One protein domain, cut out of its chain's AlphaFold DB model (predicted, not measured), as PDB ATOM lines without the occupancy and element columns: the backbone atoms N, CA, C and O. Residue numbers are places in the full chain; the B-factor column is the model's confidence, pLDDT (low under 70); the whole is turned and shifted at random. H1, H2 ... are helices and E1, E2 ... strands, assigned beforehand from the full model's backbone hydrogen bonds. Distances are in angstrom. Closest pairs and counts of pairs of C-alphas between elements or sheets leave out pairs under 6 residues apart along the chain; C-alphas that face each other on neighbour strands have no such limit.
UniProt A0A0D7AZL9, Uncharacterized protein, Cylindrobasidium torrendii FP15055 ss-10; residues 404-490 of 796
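This is residues 404 to 490 of the 796 residues of an uncharacterized protein of Cylindrobasidium torrendii FP15055 ss-10 (UniProt A0A0D7AZL9). A loose rod: long helix H1 runs along it, the chain folds back to short H2 beside H1, and hairpin E1-E2 makes one end. A tail returns to the other end, where residues 485 to 490, with H3, stick out. The 87 printed residues hold H1, H2, E1, E2, H3 in that order, mixed helices and strands, with an antiparallel sheet E1 - E2. Radius of gyration of the C-alphas is 17.2 A; spans are 59 by 23 by 21 A.

H1, residues 414 to 433, 28.7 A, begins at C-alpha 414 (198.356, 346.580, 275.355). H2 is 446 to 451, 8.6 A; E1 454 to 460 and E2 466 to 472, 18.9 A each; H3 487 to 490, 5.3 A, ends at C-alpha 490 (215.615, 334.047, 309.465).

H1, with residues 422 to 426 alone, touches H2, closest C-alphas Val 426 and Ala 446, 6.6 A; this helical hairpin runs opposite ways at 37 degrees, only just steep. The closest C-alphas of H1 and E1, Arg 414 and Asp 457, are 7.5 A apart. In hairpin E1-E2, N 457 and O 469 are within hydrogen-bond range, 3.0 A. Every O i to N i+4 pair is within range in H1 and H2; H3 is too short for one.

Links H1 to H2 and E2 to H3 are long. The printed part has no cut; pLDDT is under 70 at residues 478 and 480 to 490.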
ATOM      1  N   ILE A 404     190.942 339.985 283.096       76.00
ATOM      2  CA  ILE A 404     192.022 340.886 282.651       76.00
ATOM      3  C   ILE A 404     192.607 340.484 281.281       76.00
ATOM      4  O   ILE A 404     193.117 341.349 280.575       76.00
ATOM      5  N   ALA A 405     192.527 339.212 280.878       79.69
ATOM      6  CA  ALA A 405     193.068 338.767 279.593       79.69
ATOM      7  C   ALA A 405     192.191 339.198 278.404       79.69
ATOM      8  O   ALA A 405     192.725 339.673 277.405       79.69
ATOM      9  N   ALA A 406     190.866 339.055 278.517       81.31
ATOM     10  CA  ALA A 406     189.922 339.414 277.456       81.31
ATOM     11  C   ALA A 406     189.493 340.892 277.509       81.31
ATOM     12  O   ALA A 406     189.486 341.569 276.484       81.31
ATOM     13  N   ASP A 407     189.170 341.401 278.700       80.88
ATOM     14  CA  ASP A 407     188.550 342.719 278.899       80.88
ATOM     15  C   ASP A 407     189.559 343.805 279.308       80.88
ATOM     16  O   ASP A 407     189.283 344.999 279.187       80.88
ATOM     17  N   GLY A 408     190.759 343.407 279.751       77.94
ATOM     18  CA  GLY A 408     191.855 344.319 280.099       77.94
ATOM     19  C   GLY A 408     192.195 345.355 279.016       77.94
ATOM     20  O   GLY A 408     192.370 346.519 279.373       77.94
ATOM     21  N   PRO A 409     192.220 345.015 277.709       84.44
ATOM     22  CA  PRO A 409     192.430 345.990 276.633       84.44
ATOM     23  C   PRO A 409     191.403 347.134 276.579       84.44
ATOM     24  O   PRO A 409     191.680 348.161 275.968       84.44
ATOM     25  N   GLY A 410     190.234 346.992 277.218       72.69
ATOM     26  CA  GLY A 410     189.248 348.071 277.351       72.69
ATOM     27  C   GLY A 410     189.581 349.108 278.433       72.69
ATOM     28  O   GLY A 410     188.945 350.158 278.474       72.69
ATOM     29  N   ILE A 411     190.550 348.827 279.314       72.69
ATOM     30  CA  ILE A 411     190.905 349.663 280.480       72.69
ATOM     31  C   ILE A 411     192.421 349.845 280.702       72.69
ATOM     32  O   ILE A 411     192.823 350.559 281.618       72.69
ATOM     33  N   MET A 412     193.271 349.197 279.902       76.81
ATOM     34  CA  MET A 412     194.731 349.188 280.038       76.81
ATOM     35  C   MET A 412     195.412 349.224 278.665       76.81
ATOM     36  O   MET A 412     194.923 348.647 277.697       76.81
ATOM     37  N   GLU A 413     196.603 349.822 278.600       72.69
ATOM     38  CA  GLU A 413     197.476 349.734 277.424       72.69
ATOM     39  C   GLU A 413     197.877 348.280 277.118       72.69
ATOM     40  O   GLU A 413     198.106 347.482 278.034       72.69
ATOM     41  N   ARG A 414     198.050 347.945 275.830       78.12
ATOM     42  CA  ARG A 414     198.356 346.580 275.355       78.12
ATOM     43  C   ARG A 414     199.572 345.972 276.065       78.12
ATOM     44  O   ARG A 414     199.478 344.866 276.595       78.12
ATOM     45  N   ILE A 415     200.677 346.718 276.162       81.69
ATOM     46  CA  ILE A 415     201.885 346.284 276.887       81.69
ATOM     47  C   ILE A 415     201.617 346.011 278.372       81.69
ATOM     48  O   ILE A 415     202.173 345.064 278.931       81.69
ATOM     49  N   SER A 416     200.740 346.786 279.012       75.25
ATOM     50  CA  SER A 416     200.382 346.606 280.421       75.25
ATOM     51  C   SER A 416     199.548 345.341 280.635       75.25
ATOM     52  O   SER A 416     199.816 344.602 281.583       75.25
ATOM     53  N   VAL A 417     198.602 345.036 279.735       77.88
ATOM     54  CA  VAL A 417     197.836 343.773 279.759       77.88
ATOM     55  C   VAL A 417     198.784 342.581 279.630       77.88
ATOM     56  O   VAL A 417     198.803 341.716 280.507       77.88
ATOM     57  N   VAL A 418     199.637 342.565 278.596       83.25
ATOM     58  CA  VAL A 418     200.597 341.471 278.368       83.25
ATOM     59  C   VAL A 418     201.557 341.325 279.556       83.25
ATOM     60  O   VAL A 418     201.748 340.220 280.061       83.25
ATOM     61  N   THR A 419     202.092 342.433 280.083       77.94
ATOM     62  CA  THR A 419     202.977 342.421 281.263       77.94
ATOM     63  C   THR A 419     202.300 341.800 282.485       77.94
ATOM     64  O   THR A 419     202.919 341.001 283.190       77.94
ATOM     65  N   VAL A 420     201.043 342.156 282.767       79.50
ATOM     66  CA  VAL A 420     200.304 341.633 283.926       79.50
ATOM     67  C   VAL A 420     199.999 340.145 283.761       79.50
ATOM     68  O   VAL A 420     200.269 339.378 284.686       79.50
ATOM     69  N   ILE A 421     199.533 339.711 282.585       85.56
ATOM     70  CA  ILE A 421     199.238 338.296 282.315       85.56
ATOM     71  C   ILE A 421     200.501 337.428 282.410       85.56
ATOM     72  O   ILE A 421     200.488 336.417 283.111       85.56
ATOM     73  N   VAL A 422     201.624 337.835 281.808       84.44
ATOM     74  CA  VAL A 422     202.879 337.066 281.903       84.44
ATOM     75  C   VAL A 422     203.408 337.036 283.343       84.44
ATOM     76  O   VAL A 422     203.868 335.993 283.809       84.44
ATOM     77  N   ARG A 423     203.275 338.128 284.107       80.81
ATOM     78  CA  ARG A 423     203.628 338.131 285.538       80.81
ATOM     79  C   ARG A 423     202.722 337.225 286.375       80.81
ATOM     80  O   ARG A 423     203.237 336.573 287.284       80.81
ATOM     81  N   PHE A 424     201.426 337.126 286.068       83.94
ATOM     82  CA  PHE A 424     200.535 336.141 286.693       83.94
ATOM     83  C   PHE A 424     200.955 334.707 286.351       83.94
ATOM     84  O   PHE A 424     201.024 333.878 287.255       83.94
ATOM     85  N   ILE A 425     201.322 334.414 285.098       86.50
ATOM     86  CA  ILE A 425     201.847 333.096 284.695       86.50
ATOM     87  C   ILE A 425     203.123 332.758 285.479       86.50
ATOM     88  O   ILE A 425     203.209 331.679 286.063       86.50
ATOM     89  N   VAL A 426     204.076 333.692 285.590       83.25
ATOM     90  CA  VAL A 426     205.291 333.519 286.408       83.25
ATOM     91  C   VAL A 426     204.942 333.258 287.882       83.25
ATOM     92  O   VAL A 426     205.499 332.348 288.491       83.25
ATOM     93  N   GLN A 427     203.996 334.002 288.465       79.75
ATOM     94  CA  GLN A 427     203.548 333.787 289.848       79.75
ATOM     95  C   GLN A 427     202.870 332.422 290.052       79.75
ATOM     96  O   GLN A 427     203.161 331.754 291.047       79.75
ATOM     97  N   MET A 428     202.016 331.987 289.119       83.75
ATOM     98  CA  MET A 428     201.390 330.661 289.141       83.75
ATOM     99  C   MET A 428     202.434 329.550 289.012       83.75
ATOM    100  O   MET A 428     202.398 328.601 289.790       83.75
ATOM    101  N   LEU A 429     203.406 329.696 288.105       86.06
ATOM    102  CA  LEU A 429     204.524 328.765 287.944       86.06
ATOM    103  C   LEU A 429     205.329 328.632 289.245       86.06
ATOM    104  O   LEU A 429     205.615 327.527 289.690       86.06
ATOM    105  N   ILE A 430     205.644 329.745 289.905       83.00
ATOM    106  CA  ILE A 430     206.360 329.733 291.189       83.00
ATOM    107  C   ILE A 430     205.530 329.067 292.296       83.00
ATOM    108  O   ILE A 430     206.067 328.286 293.080       83.00
ATOM    109  N   MET A 431     204.223 329.336 292.363       83.06
ATOM    110  CA  MET A 431     203.309 328.680 293.305       83.06
ATOM    111  C   MET A 431     203.181 327.167 293.045       83.06
ATOM    112  O   MET A 431     203.102 326.397 294.002       83.06
ATOM    113  N   ALA A 432     203.193 326.736 291.783       84.69
ATOM    114  CA  ALA A 432     203.195 325.327 291.402       84.69
ATOM    115  C   ALA A 432     204.505 324.637 291.815       84.69
ATOM    116  O   ALA A 432     204.492 323.649 292.547       84.69
ATOM    117  N   LEU A 433     205.652 325.204 291.423       87.44
ATOM    118  CA  LEU A 433     206.975 324.631 291.692       87.44
ATOM    119  C   LEU A 433     207.332 324.598 293.188       87.44
ATOM    120  O   LEU A 433     208.119 323.756 293.604       87.44
ATOM    121  N   ARG A 434     206.700 325.437 294.023       83.19
ATOM    122  CA  ARG A 434     206.799 325.369 295.498       83.19
ATOM    123  C   ARG A 434     206.345 324.047 296.112       83.19
ATOM    124  O   ARG A 434     206.669 323.803 297.269       83.19
ATOM    125  N   GLN A 435     205.580 323.245 295.378       83.81
ATOM    126  CA  GLN A 435     205.021 321.975 295.850       83.81
ATOM    127  C   GLN A 435     205.922 320.782 295.511       83.81
ATOM    128  O   GLN A 435     205.658 319.667 295.955       83.81
ATOM    129  N   LEU A 436     207.002 321.020 294.759       84.44
ATOM    130  CA  LEU A 436     208.065 320.044 294.559       84.44
ATOM    131  C   LEU A 436     208.937 319.931 295.828       84.44
ATOM    132  O   LEU A 436     209.077 320.912 296.565       84.44
ATOM    133  N   PRO A 437     209.552 318.760 296.083       81.06
ATOM    134  CA  PRO A 437     210.513 318.586 297.169       81.06
ATOM    135  C   PRO A 437     211.653 319.618 297.117       81.06
ATOM    136  O   PRO A 437     212.243 319.855 296.062       81.06
ATOM    137  N   LEU A 438     212.008 320.194 298.274       73.62
ATOM    138  CA  LEU A 438     213.066 321.214 298.400       73.62
ATOM    139  C   LEU A 438     214.423 320.746 297.845       73.62
ATOM    140  O   LEU A 438     215.192 321.545 297.312       73.62
ATOM    141  N   GLU A 439     214.691 319.444 297.943       77.25
ATOM    142  CA  GLU A 439     215.872 318.757 297.409       77.25
ATOM    143  C   GLU A 439     216.047 318.900 295.887       77.25
ATOM    144  O   GLU A 439     217.174 318.822 295.404       77.25
ATOM    145  N   TYR A 440     214.983 319.183 295.123       82.81
ATOM    146  CA  TYR A 440     215.085 319.408 293.674       82.81
ATOM    147  C   TYR A 440     215.691 320.782 293.334       82.81
ATOM    148  O   TYR A 440     216.018 321.039 292.177       82.81
ATOM    149  N   ALA A 441     215.844 321.672 294.328       81.75
ATOM    150  CA  ALA A 441     216.519 322.970 294.226       81.75
ATOM    151  C   ALA A 441     216.054 323.853 293.045       81.75
ATOM    152  O   ALA A 441     216.837 324.630 292.486       81.75
ATOM    153  N   VAL A 442     214.777 323.737 292.665       85.50
ATOM    154  CA  VAL A 442     214.214 324.350 291.456       85.50
ATOM    155  C   VAL A 442     214.260 325.878 291.536       85.50
ATOM    156  O   VAL A 442     213.930 326.485 292.557       85.50
ATOM    157  N   LYS A 443     214.654 326.516 290.430       85.69
ATOM    158  CA  LYS A 443     214.737 327.974 290.280       85.69
ATOM    159  C   LYS A 443     213.964 328.413 289.041       85.69
ATOM    160  O   LYS A 443     214.000 327.736 288.020       85.69
ATOM    161  N   VAL A 444     213.314 329.570 289.131       84.81
ATOM    162  CA  VAL A 444     212.641 330.234 288.008       84.81
ATOM    163  C   VAL A 444     213.436 331.478 287.640       84.81
ATOM    164  O   VAL A 444     213.601 332.377 288.462       84.81
ATOM    165  N   ASP A 445     213.910 331.527 286.399       86.56
ATOM    166  CA  ASP A 445     214.503 332.719 285.796       86.56
ATOM    167  C   ASP A 445     213.376 333.561 285.181       86.56
ATOM    168  O   ASP A 445     212.992 333.397 284.024       86.56
ATOM    169  N   ALA A 446     212.773 334.419 286.004       84.69
ATOM    170  CA  ALA A 446     211.628 335.221 285.587       84.69
ATOM    171  C   ALA A 446     211.974 336.236 284.487       84.69
ATOM    172  O   ALA A 446     211.096 336.580 283.701       84.69
ATOM    173  N   ALA A 447     213.229 336.698 284.416       83.44
ATOM    174  CA  ALA A 447     213.678 337.601 283.362       83.44
ATOM    175  C   ALA A 447     213.631 336.897 281.999       83.44
ATOM    176  O   ALA A 447     213.021 337.430 281.078       83.44
ATOM    177  N   LYS A 448     214.139 335.660 281.900       86.06
ATOM    178  CA  LYS A 448     214.040 334.867 280.661       86.06
ATOM    179  C   LYS A 448     212.610 334.519 280.265       86.06
ATOM    180  O   LYS A 448     212.314 334.480 279.078       86.06
ATOM    181  N   ILE A 449     211.711 334.277 281.223       86.94
ATOM    182  CA  ILE A 449     210.293 334.018 280.904       86.94
ATOM    183  C   ILE A 449     209.614 335.279 280.347       86.94
ATOM    184  O   ILE A 449     208.795 335.179 279.439       86.94
ATOM    185  N   LEU A 450     209.962 336.462 280.861       84.44
ATOM    186  CA  LEU A 450     209.470 337.742 280.341       84.44
ATOM    187  C   LEU A 450     210.052 338.044 278.949       84.44
ATOM    188  O   LEU A 450     209.302 338.401 278.046       84.44
ATOM    189  N   GLU A 451     211.353 337.824 278.757       86.62
ATOM    190  CA  GLU A 451     212.044 337.978 277.470       86.62
ATOM    191  C   GLU A 451     211.497 337.026 276.390       86.62
ATOM    192  O   GLU A 451     211.355 337.420 275.233       86.62
ATOM    193  N   ALA A 452     211.125 335.798 276.771       86.69
ATOM    194  CA  ALA A 452     210.545 334.800 275.872       86.69
ATOM    195  C   ALA A 452     209.147 335.169 275.338       86.69
ATOM    196  O   ALA A 452     208.690 334.552 274.375       86.69
ATOM    197  N   VAL A 453     208.462 336.159 275.927       87.06
ATOM    198  CA  VAL A 453     207.166 336.639 275.431       87.06
ATOM    199  C   VAL A 453     207.346 337.931 274.644       87.06
ATOM    200  O   VAL A 453     207.736 338.972 275.176       87.06
ATOM    201  N   SER A 454     206.982 337.866 273.366       89.12
ATOM    202  CA  SER A 454     206.977 339.008 272.456       89.12
ATOM    203  C   SER A 454     205.626 339.177 271.777       89.12
ATOM    204  O   SER A 454     205.003 338.176 271.425       89.12
ATOM    205  N   PHE A 455     205.219 340.415 271.521       88.38
ATOM    206  CA  PHE A 455     203.960 340.744 270.855       88.38
ATOM    207  C   PHE A 455     204.135 341.943 269.922       88.38
ATOM    208  O   PHE A 455     205.052 342.750 270.097       88.38
ATOM    209  N   ASP A 456     203.229 342.059 268.957       88.69
ATOM    210  CA  ASP A 456     203.201 343.165 268.010       88.69
ATOM    211  C   ASP A 456     202.350 344.322 268.556       88.69
ATOM    212  O   ASP A 456     201.199 344.152 268.987       88.69
ATOM    213  N   ASP A 457     202.936 345.514 268.549       83.88
ATOM    214  CA  ASP A 457     202.325 346.758 269.003       83.88
ATOM    215  C   ASP A 457     202.252 347.763 267.847       83.88
ATOM    216  O   ASP A 457     203.097 347.743 266.954       83.88
ATOM    217  N   GLU A 458     201.241 348.630 267.846       84.25
ATOM    218  CA  GLU A 458     201.127 349.705 266.850       84.25
ATOM    219  C   GLU A 458     201.708 350.993 267.431       84.25
ATOM    220  O   GLU A 458     201.084 351.634 268.278       84.25
ATOM    221  N   GLU A 459     202.882 351.403 266.956       83.94
ATOM    222  CA  GLU A 459     203.388 352.751 267.203       83.94
ATOM    223  C   GLU A 459     202.901 353.689 266.096       83.94
ATOM    224  O   GLU A 459     202.842 353.328 264.923       83.94
ATOM    225  N   THR A 460     202.519 354.910 266.468       80.31
ATOM    226  CA  THR A 460     202.267 355.985 265.500       80.31
ATOM    227  C   THR A 460     203.507 356.866 265.460       80.31
ATOM    228  O   THR A 460     203.911 357.403 266.493       80.31
ATOM    229  N   THR A 461     204.135 356.987 264.292       78.88
ATOM    230  CA  THR A 461     205.307 357.844 264.091       78.88
ATOM    231  C   THR A 461     204.935 359.319 264.267       78.88
ATOM    232  O   THR A 461     203.761 359.694 264.267       78.88
ATOM    233  N   LEU A 462     205.944 360.189 264.382       80.00
ATOM    234  CA  LEU A 462     205.735 361.642 264.462       80.00
ATOM    235  C   LEU A 462     204.989 362.208 263.240       80.00
ATOM    236  O   LEU A 462     204.314 363.227 263.364       80.00
ATOM    237  N   ASP A 463     205.070 361.524 262.095       85.62
ATOM    238  CA  ASP A 463     204.401 361.884 260.842       85.62
ATOM    239  C   ASP A 463     202.973 361.303 260.725       85.62
ATOM    240  O   ASP A 463     202.287 361.520 259.727       85.62
ATOM    241  N   GLY A 464     202.502 360.570 261.743       81.94
ATOM    242  CA  GLY A 464     201.170 359.956 261.783       81.94
ATOM    243  C   GLY A 464     201.065 358.581 261.112       81.94
ATOM    244  O   GLY A 464     199.969 358.023 261.043       81.94
ATOM    245  N   GLU A 465     202.174 358.014 260.629       86.06
ATOM    246  CA  GLU A 465     202.202 356.670 260.046       86.06
ATOM    247  C   GLU A 465     202.133 355.605 261.150       86.06
ATOM    248  O   GLU A 465     202.807 355.714 262.172       86.06
ATOM    249  N   LYS A 466     201.327 354.559 260.952       83.94
ATOM    250  CA  LYS A 466     201.266 353.420 261.873       83.94
ATOM    251  C   LYS A 466     202.295 352.365 261.486       83.94
ATOM    252  O   LYS A 466     202.186 351.775 260.415       83.94
ATOM    253  N   THR A 467     203.232 352.078 262.382       84.69
ATOM    254  CA  THR A 467     204.235 351.025 262.216       84.69
ATOM    255  C   THR A 467     204.043 349.927 263.260       84.69
ATOM    256  O   THR A 467     203.872 350.183 264.452       84.69
ATOM    257  N   THR A 468     204.071 348.672 262.812       87.19
ATOM    258  CA  THR A 468     204.046 347.514 263.711       87.19
ATOM    259  C   THR A 468     205.443 347.294 264.286       87.19
ATOM    260  O   THR A 468     206.386 347.024 263.538       87.19
ATOM    261  N   VAL A 469     205.579 347.365 265.609       87.50
ATOM    262  CA  VAL A 469     206.839 347.132 266.324       87.50
ATOM    263  C   VAL A 469     206.686 345.920 267.236       87.50
ATOM    264  O   VAL A 469     205.831 345.891 268.122       87.50
ATOM    265  N   ARG A 470     207.548 344.916 267.052       87.31
ATOM    266  CA  ARG A 470     207.602 343.747 267.935       87.31
ATOM    267  C   ARG A 470     208.310 344.113 269.237       87.31
ATOM    268  O   ARG A 470     209.500 344.422 269.229       87.31
ATOM    269  N   ARG A 471     207.594 344.052 270.359       85.38
ATOM    270  CA  ARG A 471     208.140 344.289 271.705       85.38
ATOM    271  C   ARG A 471     208.392 342.978 272.447       85.38
ATOM    272  O   ARG A 471     207.697 341.992 272.216       85.38
ATOM    273  N   THR A 472     209.333 343.000 273.386       87.25
ATOM    274  CA  THR A 472     209.521 341.995 274.451       87.25
ATOM    275  C   THR A 472     209.288 342.643 275.816       87.25
ATOM    276  O   THR A 472     209.252 343.871 275.934       87.25
ATOM    277  N   LEU A 473     209.106 341.837 276.865       84.31
ATOM    278  CA  LEU A 473     208.944 342.357 278.223       84.31
ATOM    279  C   LEU A 473     210.300 342.555 278.913       84.31
ATOM    280  O   LEU A 473     211.169 341.687 278.874       84.31
ATOM    281  N   GLY A 474     210.462 343.696 279.588       79.56
ATOM    282  CA  GLY A 474     211.655 343.990 280.383       79.56
ATOM    283  C   GLY A 474     211.794 343.095 281.627       79.56
ATOM    284  O   GLY A 474     210.803 342.513 282.089       79.56
ATOM    285  N   PRO A 475     213.006 343.005 282.210       82.50
ATOM    286  CA  PRO A 475     213.274 342.161 283.370       82.50
ATOM    287  C   PRO A 475     212.407 342.539 284.577       82.50
ATOM    288  O   PRO A 475     211.978 343.681 284.756       82.50
ATOM    289  N   TRP A 476     212.153 341.554 285.439       78.88
ATOM    290  CA  TRP A 476     211.426 341.752 286.690       78.88
ATOM    291  C   TRP A 476     212.319 341.402 287.874       78.88
ATOM    292  O   TRP A 476     212.206 340.333 288.467       78.88
ATOM    293  N   ASP A 477     213.158 342.363 288.260       73.06
ATOM    294  CA  ASP A 477     214.098 342.278 289.394       73.06
ATOM    295  C   ASP A 477     213.413 341.921 290.729       73.06
ATOM    296  O   ASP A 477     214.047 341.489 291.686       73.06
ATOM    297  N   ASN A 478     212.090 342.100 290.785       68.69
ATOM    298  CA  ASN A 478     211.224 341.794 291.916       68.69
ATOM    299  C   ASN A 478     210.281 340.605 291.635       68.69
ATOM    300  O   ASN A 478     209.166 340.560 292.173       68.69
ATOM    301  N   ALA A 479     210.688 339.633 290.820       70.75
ATOM    302  CA  ALA A 479     209.988 338.356 290.700       70.75
ATOM    303  C   ALA A 479     210.088 337.528 292.003       70.75
ATOM    304  O   ALA A 479     211.041 337.690 292.768       70.75
ATOM    305  N   PRO A 480     209.111 336.659 292.324       62.47
ATOM    306  CA  PRO A 480     209.226 335.791 293.491       62.47
ATOM    307  C   PRO A 480     210.256 334.665 293.265       62.47
ATOM    308  O   PRO A 480     210.286 334.080 292.186       62.47
ATOM    309  N   PRO A 481     211.061 334.281 294.269       66.81
ATOM    310  CA  PRO A 481     211.823 333.040 294.199       66.81
ATOM    311  C   PRO A 481     210.895 331.833 294.424       66.81
ATOM    312  O   PRO A 481     209.876 331.949 295.122       66.81
ATOM    313  N   VAL A 482     211.255 330.674 293.853       64.44
ATOM    314  CA  VAL A 482     210.510 329.407 294.013       64.44
ATOM    315  C   VAL A 482     210.446 329.047 295.490       64.44
ATOM    316  O   VAL A 482     209.404 329.223 296.112       64.44
ATOM    317  N   HIS A 483     211.566 328.682 296.097       59.44
ATOM    318  CA  HIS A 483     211.676 328.596 297.549       59.44
ATOM    319  C   HIS A 483     212.291 329.898 298.070       59.44
ATOM    320  O   HIS A 483     213.152 330.486 297.415       59.44
ATOM    321  N   GLY A 484     211.819 330.393 299.218       55.50
ATOM    322  CA  GLY A 484     212.419 331.573 299.843       55.50
ATOM    323  C   GLY A 484     213.889 331.324 300.190       55.50
ATOM    324  O   GLY A 484     214.309 330.173 300.323       55.50
ATOM    325  N   HIS A 485     214.663 332.396 300.381       49.06
ATOM    326  CA  HIS A 485     215.947 332.280 301.077       49.06
ATOM    327  C   HIS A 485     215.703 331.518 302.389       49.06
ATOM    328  O   HIS A 485     214.735 331.826 303.088       49.06
ATOM    329  N   ALA A 486     216.494 330.464 302.629       45.78
ATOM    330  CA  ALA A 486     216.155 329.386 303.560       45.78
ATOM    331  C   ALA A 486     215.689 329.901 304.930       45.78
ATOM    332  O   ALA A 486     216.193 330.911 305.414       45.78
ATOM    333  N   ALA A 487     214.768 329.186 305.583       46.66
ATOM    334  CA  ALA A 487     214.228 329.592 306.885       46.66
ATOM    335  C   ALA A 487     215.309 329.756 307.978       46.66
ATOM    336  O   ALA A 487     215.098 330.481 308.949       46.66
ATOM    337  N   ASP A 488     216.482 329.149 307.789       45.88
ATOM    338  CA  ASP A 488     217.650 329.307 308.660       45.88
ATOM    339  C   ASP A 488     218.293 330.704 308.546       45.88
ATOM    340  O   ASP A 488     218.806 331.226 309.531       45.88
ATOM    341  N   ALA A 489     218.150 331.387 307.401       47.31
ATOM    342  CA  ALA A 489     218.524 332.796 307.228       47.31
ATOM    343  C   ALA A 489     217.587 333.779 307.966       47.31
ATOM    344  O   ALA A 489     217.807 334.986 307.926       47.31
ATOM    345  N   PHE A 490     216.541 333.274 308.631       46.56
ATOM    346  CA  PHE A 490     215.615 334.047 309.465       46.56
ATOM    347  C   PHE A 490     215.697 333.699 310.961       46.56
ATOM    348  O   PHE A 490     214.904 334.235 311.736       46.56
TER     349      PHE A 490